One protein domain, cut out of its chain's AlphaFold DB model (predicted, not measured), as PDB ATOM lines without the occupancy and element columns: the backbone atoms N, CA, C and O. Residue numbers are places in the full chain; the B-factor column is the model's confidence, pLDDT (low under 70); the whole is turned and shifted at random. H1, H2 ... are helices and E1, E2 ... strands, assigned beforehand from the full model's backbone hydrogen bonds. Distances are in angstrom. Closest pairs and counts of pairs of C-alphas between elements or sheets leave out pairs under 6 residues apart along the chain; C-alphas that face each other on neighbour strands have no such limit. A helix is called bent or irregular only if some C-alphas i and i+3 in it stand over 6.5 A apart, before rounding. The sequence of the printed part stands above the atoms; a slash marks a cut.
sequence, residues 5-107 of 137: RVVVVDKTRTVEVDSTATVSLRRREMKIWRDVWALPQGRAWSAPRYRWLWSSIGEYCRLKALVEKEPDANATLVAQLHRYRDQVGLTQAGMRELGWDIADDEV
ATOM      1  N   ARG A   5     -54.069 -47.715 -41.252       92.25
ATOM      2  CA  ARG A   5     -54.904 -48.617 -40.467       92.25
ATOM      3  C   ARG A   5     -55.257 -49.829 -41.311       92.25
ATOM      4  O   ARG A   5     -55.354 -49.748 -42.535       92.25
ATOM      5  N   VAL A   6     -55.434 -50.955 -40.642       92.62
ATOM      6  CA  VAL A   6     -55.883 -52.187 -41.279       92.62
ATOM      7  C   VAL A   6     -57.394 -52.254 -41.144       92.62
ATOM      8  O   VAL A   6     -57.907 -52.168 -40.031       92.62
ATOM      9  N   VAL A   7     -58.087 -52.427 -42.262       92.56
ATOM     10  CA  VAL A   7     -59.528 -52.670 -42.295       92.56
ATOM     11  C   VAL A   7     -59.741 -54.078 -42.842       92.56
ATOM     12  O   VAL A   7     -59.061 -54.501 -43.774       92.56
ATOM     13  N   VAL A   8     -60.630 -54.846 -42.216       92.56
ATOM     14  CA  VAL A   8     -61.004 -56.178 -42.702       92.56
ATOM     15  C   VAL A   8     -62.447 -56.102 -43.169       92.56
ATOM     16  O   VAL A   8     -63.348 -55.934 -42.350       92.56
ATOM     17  N   VAL A   9     -62.653 -56.208 -44.479       90.25
ATOM     18  CA  VAL A   9     -63.973 -56.227 -45.121       90.25
ATOM     19  C   VAL A   9     -64.112 -57.570 -45.825       90.25
ATOM     20  O   VAL A   9     -63.233 -57.948 -46.591       90.25
ATOM     21  N   ASP A  10     -65.162 -58.331 -45.517       88.12
ATOM     22  CA  ASP A  10     -65.447 -59.634 -46.144       88.12
ATOM     23  C   ASP A  10     -64.258 -60.611 -46.149       88.12
ATOM     24  O   ASP A  10     -63.894 -61.191 -47.169       88.12
ATOM     25  N   LYS A  11     -63.603 -60.769 -44.987       90.12
ATOM     26  CA  LYS A  11     -62.365 -61.565 -44.798       90.12
ATOM     27  C   LYS A  11     -61.160 -61.090 -45.627       90.12
ATOM     28  O   LYS A  11     -60.092 -61.691 -45.536       90.12
ATOM     29  N   THR A  12     -61.286 -59.994 -46.366       91.25
ATOM     30  CA  THR A  12     -60.195 -59.360 -47.103       91.25
ATOM     31  C   THR A  12     -59.577 -58.262 -46.253       91.25
ATOM     32  O   THR A  12     -60.259 -57.366 -45.759       91.25
ATOM     33  N   ARG A  13     -58.257 -58.332 -46.065       93.06
ATOM     34  CA  ARG A  13     -57.489 -57.337 -45.317       93.06
ATOM     35  C   ARG A  13     -57.012 -56.236 -46.263       93.06
ATOM     36  O   ARG A  13     -56.171 -56.492 -47.119       93.06
ATOM     37  N   THR A  14     -57.488 -55.014 -46.063       92.44
ATOM     38  CA  THR A  14     -57.032 -53.820 -46.780       92.44
ATOM     39  C   THR A  14     -56.237 -52.907 -45.848       92.44
ATOM     40  O   THR A  14     -56.476 -52.831 -44.640       92.44
ATOM     41  N   VAL A  15     -55.222 -52.240 -46.399       93.69
ATOM     42  CA  VAL A  15     -54.416 -51.251 -45.676       93.69
ATOM     43  C   VAL A  15     -54.792 -49.880 -46.208       93.69
ATOM     44  O   VAL A  15     -54.488 -49.542 -47.350       93.69
ATOM     45  N   GLU A  16     -55.454 -49.090 -45.376       95.00
ATOM     46  CA  GLU A  16     -55.889 -47.741 -45.719       95.00
ATOM     47  C   GLU A  16     -54.972 -46.704 -45.079       95.00
ATOM     48  O   GLU A  16     -54.418 -46.915 -43.998       95.00
ATOM     49  N   VAL A  17     -54.821 -45.553 -45.730       95.12
ATOM     50  CA  VAL A  17     -54.151 -44.398 -45.127       95.12
ATOM     51  C   VAL A  17     -55.041 -43.823 -44.028       95.12
ATOM     52  O   VAL A  17     -56.183 -43.440 -44.271       95.12
ATOM     53  N   ASP A  18     -54.490 -43.696 -42.826       95.19
ATOM     54  CA  ASP A  18     -55.135 -43.010 -41.714       95.19
ATOM     55  C   ASP A  18     -54.682 -41.544 -41.685       95.19
ATOM     56  O   ASP A  18     -53.651 -41.171 -41.103       95.19
ATOM     57  N   SER A  19     -55.442 -40.695 -42.378       95.38
ATOM     58  CA  SER A  19     -55.176 -39.257 -42.465       95.38
ATOM     59  C   SER A  19     -55.280 -38.575 -41.097       95.38
ATOM     60  O   SER A  19     -54.425 -37.751 -40.760       95.38
ATOM     61  N   THR A  20     -56.253 -38.962 -40.270       95.31
ATOM     62  CA  THR A  20     -56.469 -38.407 -38.927       95.31
ATOM     63  C   THR A  20     -55.298 -38.725 -38.001       95.31
ATOM     64  O   THR A  20     -54.742 -37.814 -37.375       95.31
ATOM     65  N   ALA A  21     -54.855 -39.984 -37.953       93.44
ATOM     66  CA  ALA A  21     -53.685 -40.379 -37.171       93.44
ATOM     67  C   ALA A  21     -52.409 -39.697 -37.687       93.44
ATOM     68  O   ALA A  21     -51.590 -39.228 -36.892       93.44
ATOM     69  N   THR A  22     -52.266 -39.553 -39.009       95.12
ATOM     70  CA  THR A  22     -51.141 -38.831 -39.625       95.12
ATOM     71  C   THR A  22     -51.094 -37.366 -39.184       95.12
ATOM     72  O   THR A  22     -50.037 -36.874 -38.779       95.12
ATOM     73  N   VAL A  23     -52.226 -36.657 -39.220       96.38
ATOM     74  CA  VAL A  23     -52.317 -35.254 -38.783       96.38
ATOM     75  C   VAL A  23     -52.055 -35.131 -37.281       96.38
ATOM     76  O   VAL A  23     -51.296 -34.255 -36.865       96.38
ATOM     77  N   SER A  24     -52.631 -36.019 -36.468       95.88
ATOM     78  CA  SER A  24     -52.424 -36.047 -35.014       95.88
ATOM     79  C   SER A  24     -50.948 -36.239 -34.647       95.88
ATOM     80  O   SER A  24     -50.418 -35.506 -33.808       95.88
ATOM     81  N   LEU A  25     -50.252 -37.158 -35.326       95.62
ATOM     82  CA  LEU A  25     -48.819 -37.385 -35.140       95.62
ATOM     83  C   LEU A  25     -47.994 -36.151 -35.528       95.62
ATOM     84  O   LEU A  25     -47.165 -35.702 -34.739       95.62
ATOM     85  N   ARG A  26     -48.252 -35.554 -36.701       95.88
ATOM     86  CA  ARG A  26     -47.542 -34.344 -37.161       95.88
ATOM     87  C   ARG A  26     -47.744 -33.160 -36.220       95.88
ATOM     88  O   ARG A  26     -46.800 -32.425 -35.946       95.88
ATOM     89  N   ARG A  27     -48.957 -32.977 -35.685       97.25
ATOM     90  CA  ARG A  27     -49.230 -31.948 -34.666       97.25
ATOM     91  C   ARG A  27     -48.399 -32.179 -33.408       97.25
ATOM     92  O   ARG A  27     -47.898 -31.216 -32.829       97.25
ATOM     93  N   ARG A  28     -48.227 -33.439 -32.995       96.94
ATOM     94  CA  ARG A  28     -47.390 -33.767 -31.840       96.94
ATOM     95  C   ARG A  28     -45.904 -33.534 -32.117       96.94
ATOM     96  O   ARG A  28     -45.264 -32.878 -31.303       96.94
ATOM     97  N   GLU A  29     -45.397 -33.971 -33.271       97.44
ATOM     98  CA  GLU A  29     -44.027 -33.698 -33.747       97.44
ATOM     99  C   GLU A  29     -43.736 -32.187 -33.743       97.44
ATOM    100  O   GLU A  29     -42.758 -31.752 -33.143       97.44
ATOM    101  N   MET A  30     -44.639 -31.369 -34.295       97.62
ATOM    102  CA  MET A  30     -44.540 -29.900 -34.290       97.62
ATOM    103  C   MET A  30     -44.529 -29.293 -32.882       97.62
ATOM    104  O   MET A  30     -43.837 -28.306 -32.634       97.62
ATOM    105  N   LYS A  31     -45.314 -29.840 -31.944       98.19
ATOM    106  CA  LYS A  31     -45.275 -29.382 -30.550       98.19
ATOM    107  C   LYS A  31     -43.934 -29.716 -29.902       98.19
ATOM    108  O   LYS A  31     -43.344 -28.825 -29.311       98.19
ATOM    109  N   ILE A  32     -43.441 -30.943 -30.067       98.25
ATOM    110  CA  ILE A  32     -42.132 -31.350 -29.540       98.25
ATOM    111  C   ILE A  32     -41.033 -30.463 -30.116       98.25
ATOM    112  O   ILE A  32     -40.216 -29.970 -29.353       98.25
ATOM    113  N   TRP A  33     -41.059 -30.203 -31.427       97.31
ATOM    114  CA  TRP A  33     -40.117 -29.296 -32.078       97.31
ATOM    115  C   TRP A  33     -40.117 -27.915 -31.409       97.31
ATOM    116  O   TRP A  33     -39.072 -27.431 -30.992       97.31
ATOM    117  N   ARG A  34     -41.285 -27.291 -31.228       97.94
ATOM    118  CA  ARG A  34     -41.370 -25.996 -30.530       97.94
ATOM    119  C   ARG A  34     -40.843 -26.064 -29.098       97.94
ATOM    120  O   ARG A  34     -40.088 -25.186 -28.701       97.94
ATOM    121  N   ASP A  35     -41.227 -27.098 -28.354       97.50
ATOM    122  CA  ASP A  35     -40.857 -27.248 -26.948       97.50
ATOM    123  C   ASP A  35     -39.330 -27.416 -26.792       97.50
ATOM    124  O   ASP A  35     -38.737 -26.802 -25.913       97.50
ATOM    125  N   VAL A  36     -38.666 -28.188 -27.664       97.00
ATOM    126  CA  VAL A  36     -37.211 -28.432 -27.558       97.00
ATOM    127  C   VAL A  36     -36.388 -27.217 -27.973       97.00
ATOM    128  O   VAL A  36     -35.360 -26.941 -27.366       97.00
ATOM    129  N   TRP A  37     -36.847 -26.462 -28.973       96.31
ATOM    130  CA  TRP A  37     -36.175 -25.239 -29.416       96.31
ATOM    131  C   TRP A  37     -36.316 -24.082 -28.419       96.31
ATOM    132  O   TRP A  37     -35.545 -23.128 -28.495       96.31
ATOM    133  N   ALA A  38     -37.265 -24.165 -27.484       95.31
ATOM    134  CA  ALA A  38     -37.413 -23.202 -26.397       95.31
ATOM    135  C   ALA A  38     -36.421 -23.429 -25.239       95.31
ATOM    136  O   ALA A  38     -36.267 -22.551 -24.394       95.31
ATOM    137  N   LEU A  39     -35.756 -24.586 -25.184       93.31
ATOM    138  CA  LEU A  39     -34.760 -24.893 -24.158       93.31
ATOM    139  C   LEU A  39     -33.455 -24.102 -24.387       93.31
ATOM    140  O   LEU A  39     -33.181 -23.698 -25.523       93.31
ATOM    141  N   PRO A  40     -32.584 -23.947 -23.368       91.62
ATOM    142  CA  PRO A  40     -31.252 -23.357 -23.546       91.62
ATOM    143  C   PRO A  40     -30.434 -24.029 -24.661       91.62
ATOM    144  O   PRO A  40     -29.762 -23.356 -25.446       91.62
ATOM    145  N   GLN A  41     -30.567 -25.351 -24.805       94.38
ATOM    146  CA  GLN A  41     -29.957 -26.133 -25.882       94.38
ATOM    147  C   GLN A  41     -30.433 -25.668 -27.268       94.38
ATOM    148  O   GLN A  41     -29.637 -25.618 -28.201       94.38
ATOM    149  N   GLY A  42     -31.689 -25.227 -27.399       95.31
ATOM    150  CA  GLY A  42     -32.230 -24.620 -28.618       95.31
ATOM    151  C   GLY A  42     -31.450 -23.394 -29.076       95.31
ATOM    152  O   GLY A  42     -31.153 -23.236 -30.264       95.31
ATOM    153  N   ARG A  43     -31.024 -22.560 -28.122       91.94
ATOM    154  CA  ARG A  43     -30.144 -21.426 -28.409       91.94
ATOM    155  C   ARG A  43     -28.768 -21.902 -28.864       91.94
ATOM    156  O   ARG A  43     -28.258 -21.366 -29.846       91.94
ATOM    157  N   ALA A  44     -28.194 -22.919 -28.220       93.75
ATOM    158  CA  ALA A  44     -26.928 -23.509 -28.654       93.75
ATOM    159  C   ALA A  44     -27.020 -24.048 -30.096       93.75
ATOM    160  O   ALA A  44     -26.181 -23.703 -30.929       93.75
ATOM    161  N   TRP A  45     -28.077 -24.793 -30.438       96.62
ATOM    162  CA  TRP A  45     -28.302 -25.355 -31.779       96.62
ATOM    163  C   TRP A  45     -28.421 -24.307 -32.894       96.62
ATOM    164  O   TRP A  45     -28.181 -24.630 -34.062       96.62
ATOM    165  N   SER A  46     -28.790 -23.065 -32.562       95.25
ATOM    166  CA  SER A  46     -28.868 -21.961 -33.531       95.25
ATOM    167  C   SER A  46     -27.499 -21.474 -34.019       95.25
ATOM    168  O   SER A  46     -27.414 -20.862 -35.084       95.25
ATOM    169  N   ALA A  47     -26.418 -21.767 -33.286       95.25
ATOM    170  CA  ALA A  47     -25.078 -21.377 -33.697       95.25
ATOM    171  C   ALA A  47     -24.653 -22.137 -34.973       95.25
ATOM    172  O   ALA A  47     -24.843 -23.355 -35.045       95.25
ATOM    173  N   PRO A  48     -23.997 -21.481 -35.956       96.31
ATOM    174  CA  PRO A  48     -23.627 -22.114 -37.227       96.31
ATOM    175  C   PRO A  48     -22.838 -23.422 -37.073       96.31
ATOM    176  O   PRO A  48     -23.078 -24.382 -37.803       96.31
ATOM    177  N   ARG A  49     -21.959 -23.500 -36.065       95.31
ATOM    178  CA  ARG A  49     -21.145 -24.692 -35.768       95.31
ATOM    179  C   ARG A  49     -21.952 -25.935 -35.377       95.31
ATOM    180  O   ARG A  49     -21.417 -27.032 -35.450       95.31
ATOM    181  N   TYR A  50     -23.214 -25.778 -34.980       96.81
ATOM    182  CA  TYR A  50     -24.114 -26.868 -34.588       96.81
ATOM    183  C   TYR A  50     -25.222 -27.135 -35.608       96.81
ATOM    184  O   TYR A  50     -26.111 -27.950 -35.368       96.81
ATOM    185  N   ARG A  51     -25.161 -26.508 -36.790       96.25
ATOM    186  CA  ARG A  51     -26.170 -26.679 -37.846       96.25
ATOM    187  C   ARG A  51     -26.336 -28.133 -38.301       96.25
ATOM    188  O   ARG A  51     -27.424 -28.514 -38.742       96.25
ATOM    189  N   TRP A  52     -25.277 -28.930 -38.175       96.38
ATOM    190  CA  TRP A  52     -25.247 -30.356 -38.500       96.38
ATOM    191  C   TRP A  52     -26.138 -31.208 -37.579       96.38
ATOM    192  O   TRP A  52     -26.607 -32.258 -38.009       96.38
ATOM    193  N   LEU A  53     -26.463 -30.741 -36.366       97.12
ATOM    194  CA  LEU A  53     -27.360 -31.447 -35.440       97.12
ATOM    195  C   LEU A  53     -28.833 -31.398 -35.864       97.12
ATOM    196  O   LEU A  53     -29.640 -32.174 -35.361       97.12
ATOM    197  N   TRP A  54     -29.225 -30.503 -36.776       97.12
ATOM    198  CA  TRP A  54     -30.642 -30.260 -37.073       97.12
ATOM    199  C   TRP A  54     -31.354 -31.487 -37.655       97.12
ATOM    200  O   TRP A  54     -32.537 -31.688 -37.375       97.12
ATOM    201  N   SER A  55     -30.643 -32.322 -38.419       96.88
ATOM    202  CA  SER A  55     -31.186 -33.594 -38.907       96.88
ATOM    203  C   SER A  55     -31.505 -34.532 -37.739       96.88
ATOM    204  O   SER A  55     -32.637 -35.001 -37.628       96.88
ATOM    205  N   SER A  56     -30.565 -34.702 -36.803       97.75
ATOM    206  CA  SER A  56     -30.745 -35.509 -35.588       97.75
ATOM    207  C   SER A  56     -31.836 -34.954 -34.668       97.75
ATOM    208  O   SER A  56     -32.608 -35.720 -34.095       97.75
ATOM    209  N   ILE A  57     -31.978 -33.626 -34.569       98.00
ATOM    210  CA  ILE A  57     -33.074 -32.976 -33.827       98.00
ATOM    211  C   ILE A  57     -34.430 -33.318 -34.462       98.00
ATOM    212  O   ILE A  57     -35.395 -33.609 -33.750       98.00
ATOM    213  N   GLY A  58     -34.522 -33.332 -35.794       97.38
ATOM    214  CA  GLY A  58     -35.742 -33.749 -36.490       97.38
ATOM    215  C   GLY A  58     -36.072 -35.221 -36.328       97.38
ATOM    216  O   GLY A  58     -37.237 -35.564 -36.111       97.38
ATOM    217  N   GLU A  59     -35.064 -36.086 -36.371       97.06
ATOM    218  CA  GLU A  59     -35.219 -37.514 -36.095       97.06
ATOM    219  C   GLU A  59     -35.693 -37.751 -34.658       97.06
ATOM    220  O   GLU A  59     -36.676 -38.467 -34.451       97.06
ATOM    221  N   TYR A  60     -35.097 -37.054 -33.687       97.69
ATOM    222  CA  TYR A  60     -35.536 -37.053 -32.294       97.69
ATOM    223  C   TYR A  60     -37.011 -36.656 -32.150       97.69
ATOM    224  O   TYR A  60     -37.789 -37.390 -31.539       97.69
ATOM    225  N   CYS A  61     -37.421 -35.517 -32.722       97.56
ATOM    226  CA  CYS A  61     -38.794 -35.018 -32.595       97.56
ATOM    227  C   CYS A  61     -39.813 -36.003 -33.178       97.56
ATOM    228  O   CYS A  61     -40.852 -36.271 -32.564       97.56
ATOM    229  N   ARG A  62     -39.501 -36.576 -34.343       95.38
ATOM    230  CA  ARG A  62     -40.350 -37.559 -35.020       95.38
ATOM    231  C   ARG A  62     -40.464 -38.855 -34.231       95.38
ATOM    232  O   ARG A  62     -41.569 -39.368 -34.058       95.38
ATOM    233  N   LEU A  63     -39.338 -39.368 -33.741       95.38
ATOM    234  CA  LEU A  63     -39.298 -40.607 -32.977       95.38
ATOM    235  C   LEU A  63     -39.987 -40.449 -31.621       95.38
ATOM    236  O   LEU A  63     -40.765 -41.313 -31.226       95.38
ATOM    237  N   LYS A  64     -39.787 -39.316 -30.940       95.94
ATOM    238  CA  LYS A  64     -40.487 -38.997 -29.691       95.94
ATOM    239  C   LYS A  64     -41.998 -38.950 -29.893       95.94
ATOM    240  O   LYS A  64     -42.724 -39.526 -29.090       95.94
ATOM    241  N   ALA A  65     -42.471 -38.304 -30.961       95.88
ATOM    242  CA  ALA A  65     -43.898 -38.253 -31.275       95.88
ATOM    243  C   ALA A  65     -44.484 -39.654 -31.506       95.88
ATOM    244  O   ALA A  65     -45.601 -39.925 -31.074       95.88
ATOM    245  N   LEU A  66     -43.729 -40.532 -32.173       93.56
ATOM    246  CA  LEU A  66     -44.132 -41.913 -32.417       93.56
ATOM    247  C   LEU A  66     -44.213 -42.717 -31.116       93.56
ATOM    248  O   LEU A  66     -45.255 -43.295 -30.831       93.56
ATOM    249  N   VAL A  67     -43.149 -42.695 -30.308       93.69
ATOM    250  CA  VAL A  67     -43.085 -43.418 -29.026       93.69
ATOM    251  C   VAL A  67     -44.176 -42.946 -28.061       93.69
ATOM    252  O   VAL A  67     -44.768 -43.757 -27.369       93.69
ATOM    253  N   GLU A  68     -44.504 -41.653 -28.025       92.88
ATOM    254  CA  GLU A  68     -45.587 -41.154 -27.163       92.88
ATOM    255  C   GLU A  68     -46.991 -41.548 -27.634       92.88
ATOM    256  O   GLU A  68     -47.908 -41.622 -26.820       92.88
ATOM    257  N   LYS A  69     -47.190 -41.752 -28.941       89.69
ATOM    258  CA  LYS A  69     -48.476 -42.211 -29.481       89.69
ATOM    259  C   LYS A  69     -48.657 -43.717 -29.333       89.69
ATOM    260  O   LYS A  69     -49.793 -44.164 -29.223       89.69
ATOM    261  N   GLU A  70     -47.560 -44.466 -29.344       86.44
ATOM    262  CA  GLU A  70     -47.537 -45.929 -29.338       86.44
ATOM    263  C   GLU A  70     -46.478 -46.449 -28.343       86.44
ATOM    264  O   GLU A  70     -45.495 -47.069 -28.759       86.44
ATOM    265  N   PRO A  71     -46.642 -46.184 -27.030       72.56
ATOM    266  CA  PRO A  71     -45.620 -46.485 -26.022       72.56
ATOM    267  C   PRO A  71     -45.307 -47.980 -25.912       72.56
ATOM    268  O   PRO A  71     -44.146 -48.351 -25.746       72.56
ATOM    269  N   ASP A  72     -46.314 -48.836 -26.092       77.31
ATOM    270  CA  ASP A  72     -46.176 -50.291 -25.959       77.31
ATOM    271  C   ASP A  72     -45.700 -50.975 -27.248       77.31
ATOM    272  O   ASP A  72     -45.427 -52.173 -27.265       77.31
ATOM    273  N   ALA A  73     -45.604 -50.237 -28.358       67.56
ATOM    274  CA  ALA A  73     -45.415 -50.853 -29.664       67.56
ATOM    275  C   ALA A  73     -43.964 -51.251 -29.954       67.56
ATOM    276  O   ALA A  73     -43.744 -52.097 -30.823       67.56
ATOM    277  N   ASN A  74     -42.958 -50.629 -29.311       77.44
ATOM    278  CA  ASN A  74     -41.569 -50.899 -29.686       77.44
ATOM    279  C   ASN A  74     -40.487 -50.414 -28.690       77.44
ATOM    280  O   ASN A  74     -40.040 -49.264 -28.741       77.44
ATOM    281  N   ALA A  75     -39.958 -51.326 -27.865       85.50
ATOM    282  CA  ALA A  75     -38.828 -51.054 -26.966       85.50
ATOM    283  C   ALA A  75     -37.540 -50.617 -27.702       85.50
ATOM    284  O   ALA A  75     -36.770 -49.806 -27.182       85.50
ATOM    285  N   THR A  76     -37.312 -51.082 -28.937       89.38
ATOM    286  CA  THR A  76     -36.167 -50.656 -29.761       89.38
ATOM    287  C   THR A  76     -36.254 -49.171 -30.109       89.38
ATOM    288  O   THR A  76     -35.239 -48.475 -30.081       89.38
ATOM    289  N   LEU A  77     -37.457 -48.651 -30.378       89.25
ATOM    290  CA  LEU A  77     -37.649 -47.218 -30.627       89.25
ATOM    291  C   LEU A  77     -37.394 -46.383 -29.371       89.25
ATOM    292  O   LEU A  77     -36.855 -45.286 -29.482       89.25
ATOM    293  N   VAL A  78     -37.713 -46.903 -28.182       89.88
ATOM    294  CA  VAL A  78     -37.394 -46.239 -26.906       89.88
ATOM    295  C   VAL A  78     -35.879 -46.162 -26.692       89.88
ATOM    296  O   VAL A  78     -35.358 -45.098 -26.355       89.88
ATOM    297  N   ALA A  79     -35.150 -47.249 -26.955       92.06
ATOM    298  CA  ALA A  79     -33.688 -47.251 -26.882       92.06
ATOM    299  C   ALA A  79     -33.060 -46.285 -27.905       92.06
ATOM    300  O   ALA A  79     -32.164 -45.509 -27.570       92.06
ATOM    301  N   GLN A  80     -33.566 -46.270 -29.141       93.94
ATOM    302  CA  GLN A  80     -33.109 -45.334 -30.170       93.94
ATOM    303  C   GLN A  80     -33.438 -43.876 -29.807       93.94
ATOM    304  O   GLN A  80     -32.639 -42.979 -30.068       93.94
ATOM    305  N   LEU A  81     -34.576 -43.631 -29.152       95.00
ATOM    306  CA  LEU A  81     -34.946 -42.310 -28.650       95.00
ATOM    307  C   LEU A  81     -33.940 -41.797 -27.617       95.00
ATOM    308  O   LEU A  81     -33.597 -40.617 -27.653       95.00
ATOM    309  N   HIS A  82     -33.449 -42.664 -26.726       94.00
ATOM    310  CA  HIS A  82     -32.391 -42.302 -25.781       94.00
ATOM    311  C   HIS A  82     -31.112 -41.870 -26.507       94.00
ATOM    312  O   HIS A  82     -30.591 -40.796 -26.228       94.00
ATOM    313  N   ARG A  83     -30.662 -42.646 -27.502       95.44
ATOM    314  CA  ARG A  83     -29.458 -42.320 -28.289       95.44
ATOM    315  C   ARG A  83     -29.553 -40.954 -28.959       95.44
ATOM    316  O   ARG A  83     -28.611 -40.173 -28.908       95.44
ATOM    317  N   TYR A  84     -30.707 -40.640 -29.546       97.25
ATOM    318  CA  TYR A  84     -30.914 -39.324 -30.143       97.25
ATOM    319  C   TYR A  84     -30.901 -38.197 -29.109       97.25
ATOM    320  O   TYR A  84     -30.368 -37.134 -29.406       97.25
ATOM    321  N   ARG A  85     -31.446 -38.411 -27.901       96.56
ATOM    322  CA  ARG A  85     -31.376 -37.412 -26.819       96.56
ATOM    323  C   ARG A  85     -29.937 -37.104 -26.429       96.56
ATOM    324  O   ARG A  85     -29.628 -35.933 -26.224       96.56
ATOM    325  N   ASP A  86     -29.088 -38.124 -26.353       96.56
ATOM    326  CA  ASP A  86     -27.663 -37.941 -26.079       96.56
ATOM    327  C   ASP A  86     -27.001 -37.150 -27.213       96.56
ATOM    328  O   ASP A  86     -26.434 -36.088 -26.971       96.56
ATOM    329  N   GLN A  87     -27.184 -37.581 -28.466       96.50
ATOM    330  CA  GLN A  87     -26.561 -36.946 -29.633       96.50
ATOM    331  C   GLN A  87     -26.911 -35.457 -29.782       96.50
ATOM    332  O   GLN A  87     -26.085 -34.668 -30.236       96.50
ATOM    333  N   VAL A  88     -28.136 -35.057 -29.421       96.94
ATOM    334  CA  VAL A  88     -28.568 -33.651 -29.520       96.94
ATOM    335  C   VAL A  88     -28.286 -32.829 -28.258       96.94
ATOM    336  O   VAL A  88     -28.647 -31.654 -28.209       96.94
ATOM    337  N   GLY A  89     -27.643 -33.412 -27.242       96.19
ATOM    338  CA  GLY A  89     -27.270 -32.708 -26.015       96.19
ATOM    339  C   GLY A  89     -28.431 -32.443 -25.062       96.19
ATOM    340  O   GLY A  89     -28.402 -31.465 -24.323       96.19
ATOM    341  N   LEU A  90     -29.473 -33.278 -25.085       95.88
ATOM    342  CA  LEU A  90     -30.609 -33.181 -24.156       95.88
ATOM    343  C   LEU A  90     -30.392 -33.955 -22.849       95.88
ATOM    344  O   LEU A  90     -31.233 -33.889 -21.954       95.88
ATOM    345  N   THR A  91     -29.297 -34.704 -22.736       95.50
ATOM    346  CA  THR A  91     -28.907 -35.431 -21.522       95.50
ATOM    347  C   THR A  91     -27.603 -34.875 -20.966       95.50
ATOM    348  O   THR A  91     -26.841 -34.224 -21.676       95.50
ATOM    349  N   GLN A  92     -27.311 -35.176 -19.700       92.56
ATOM    350  CA  GLN A  92     -26.043 -34.792 -19.069       92.56
ATOM    351  C   GLN A  92     -24.829 -35.360 -19.820       92.56
ATOM    352  O   GLN A  92     -23.839 -34.663 -20.032       92.56
ATOM    353  N   ALA A  93     -24.925 -36.610 -20.285       93.88
ATOM    354  CA  ALA A  93     -23.877 -37.239 -21.082       93.88
ATOM    355  C   ALA A  93     -23.681 -36.522 -22.427       93.88
ATOM    356  O   ALA A  93     -22.550 -36.189 -22.779       93.88
ATOM    357  N   GLY A  94     -24.780 -36.226 -23.126       95.25
ATOM    358  CA  GLY A  94     -24.757 -35.522 -24.405       95.25
ATOM    359  C   GLY A  94     -24.242 -34.087 -24.303       95.25
ATOM    360  O   GLY A  94     -23.467 -33.645 -25.147       95.25
ATOM    361  N   MET A  95     -24.624 -33.360 -23.249       95.06
ATOM    362  CA  MET A  95     -24.093 -32.018 -22.993       95.06
ATOM    363  C   MET A  95     -22.576 -32.064 -22.814       95.06
ATOM    364  O   MET A  95     -21.867 -31.317 -23.485       95.06
ATOM    365  N   ARG A  96     -22.063 -33.008 -22.017       93.56
ATOM    366  CA  ARG A  96     -20.617 -33.192 -21.838       93.56
ATOM    367  C   ARG A  96     -19.900 -33.528 -23.151       93.56
ATOM    368  O   ARG A  96     -18.824 -32.994 -23.397       93.56
ATOM    369  N   GLU A  97     -20.482 -34.379 -23.997       94.31
ATOM    370  CA  GLU A  97     -19.911 -34.748 -25.304       94.31
ATOM    371  C   GLU A  97     -19.840 -33.557 -26.273       94.31
ATOM    372  O   GLU A  97     -18.858 -33.393 -26.994       94.31
ATOM    373  N   LEU A  98     -20.841 -32.675 -26.243       94.50
ATOM    374  CA  LEU A  98     -20.874 -31.457 -27.057       94.50
ATOM    375  C   LEU A  98     -20.056 -30.296 -26.465       94.50
ATOM    376  O   LEU A  98     -20.002 -29.214 -27.070       94.50
ATOM    377  N   GLY A  99     -19.421 -30.514 -25.308       92.25
ATOM    378  CA  GLY A  99     -18.679 -29.498 -24.563       92.25
ATOM    379  C   GLY A  99     -19.580 -28.387 -24.027       92.25
ATOM    380  O   GLY A  99     -19.179 -27.224 -24.012       92.25
ATOM    381  N   TRP A 100     -20.824 -28.718 -23.682       92.62
ATOM    382  CA  TRP A 100     -21.783 -27.806 -23.068       92.62
ATOM    383  C   TRP A 100     -21.772 -27.959 -21.560       92.62
ATOM    384  O   TRP A 100     -21.713 -29.073 -21.041       92.62
ATOM    385  N   ASP A 101     -21.894 -26.823 -20.889       82.00
ATOM    386  CA  ASP A 101     -22.055 -26.740 -19.447       82.00
ATOM    387  C   ASP A 101     -23.358 -26.006 -19.119       82.00
ATOM    388  O   ASP A 101     -23.857 -25.208 -19.926       82.00
ATOM    389  N   ILE A 102     -23.928 -26.299 -17.954       71.56
ATOM    390  CA  ILE A 102     -25.107 -25.597 -17.453       71.56
ATOM    391  C   ILE A 102     -24.603 -24.328 -16.769       71.56
ATOM    392  O   ILE A 102     -24.075 -24.381 -15.666       71.56
ATOM    393  N   ALA A 103     -24.760 -23.188 -17.436       68.94
ATOM    394  CA  ALA A 103     -24.559 -21.890 -16.805       68.94
ATOM    395  C   ALA A 103     -25.859 -21.429 -16.134       68.94
ATOM    396  O   ALA A 103     -26.941 -21.622 -16.698       68.94
ATOM    397  N   ASP A 104     -25.747 -20.791 -14.969       64.38
ATOM    398  CA  ASP A 104     -26.875 -20.129 -14.312       64.38
ATOM    399  C   ASP A 104     -27.413 -18.987 -15.193       64.38
ATOM    400  O   ASP A 104     -26.657 -18.240 -15.825       64.38
ATOM    401  N   ASP A 105     -28.740 -18.865 -15.283       59.00
ATOM    402  CA  ASP A 105     -29.401 -17.890 -16.159       59.00
ATOM    403  C   ASP A 105     -29.479 -16.501 -15.510       59.00
ATOM    404  O   ASP A 105     -30.549 -16.007 -15.163       59.00
ATOM    405  N   GLU A 106     -28.335 -15.821 -15.408       61.28
ATOM    406  CA  GLU A 106     -28.264 -14.444 -14.887       61.28
ATOM    407  C   GLU A 106     -29.014 -13.408 -15.758       61.28
ATOM    408  O   GLU A 106     -29.113 -12.226 -15.413       61.28
ATOM    409  N   VAL A 107     -29.497 -13.801 -16.944       61.84
ATOM    410  CA  VAL A 107     -30.176 -12.908 -17.895       61.84
ATOM    411  C   VAL A 107     -31.695 -12.969 -17.725       61.84
ATOM    412  O   VAL A 107     -32.362 -11.953 -17.955       61.84
TER     413      VAL A 107
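This is residues 5 to 107 of the 137 residues of an uncharacterized protein of Brevibacterium sp. XM4083 (UniProt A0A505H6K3). A hairpin of two strands, E1 and E2, runs on into H1 at one end of a rod, its residues 8 to 13 sticking out; the rest is a helical body in which H3 lies between H1 and H4, with short H2 and H5 toward the end away from the hairpin. The printed part has 103 residues, in the order E1, E2, H1, H2, H3, H4, H5; the sheet, E1 - E2, is antiparallel and the class is mostly helix. The whole is loose, with a radius of gyration of the C-alphas of 17.7 A, and spans 65 by 24 by 23 A.

E1, residues 5 to 9, begins at C-alpha 5 (-54.904, -48.617, -40.467). E2 is residues 12 to 18, 17.9 A long. H1, residues 19 to 37, measures 27.0 A; H2 is residues 40 to 45. H3, residues 48 to 69, measures 32.9 A; it has a kink of 36 degrees near residue 55 and is irregular, with C-alphas 49 and 52 7.5 A apart. H4, residues 75 to 87, measures 18.9 A. H5, residues 92 to 97, ends at C-alpha 97 (-19.911, -34.748, -25.304).

In the hairpin E1 and E2, N 7 and O 14 are 2.9 A apart, within hydrogen-bond range. E1 is apart from H1. H1, with residues 25 to 33 alone, touches H3 at a steep tilt of 44 degrees, opposite ways; their closest C-alphas, Glu 29 and Ala 65, are 5.2 A apart. H3 and H4 form a helical hairpin at a shallow tilt of 23 degrees, their closest C-alphas, Tyr 60 and Tyr 84, 5.6 A apart. H2 and H3 touch only at the corner, C-alphas 45 and 51 being closest at 6.6 A; so do H4 and H5, C-alphas 86 and 94 being closest at 4.1 A. Every O i to N i+4 pair is within hydrogen-bond range in H1, H2, H4 and H5, against 13 of 18 in H3.

The two farthest C-alphas, Asp 10 and Glu 106, are 66.3 A apart. The printed part has no cut, and the links between named elements are tight. Residue 73 and residues 103 to 107 have pLDDT under 70.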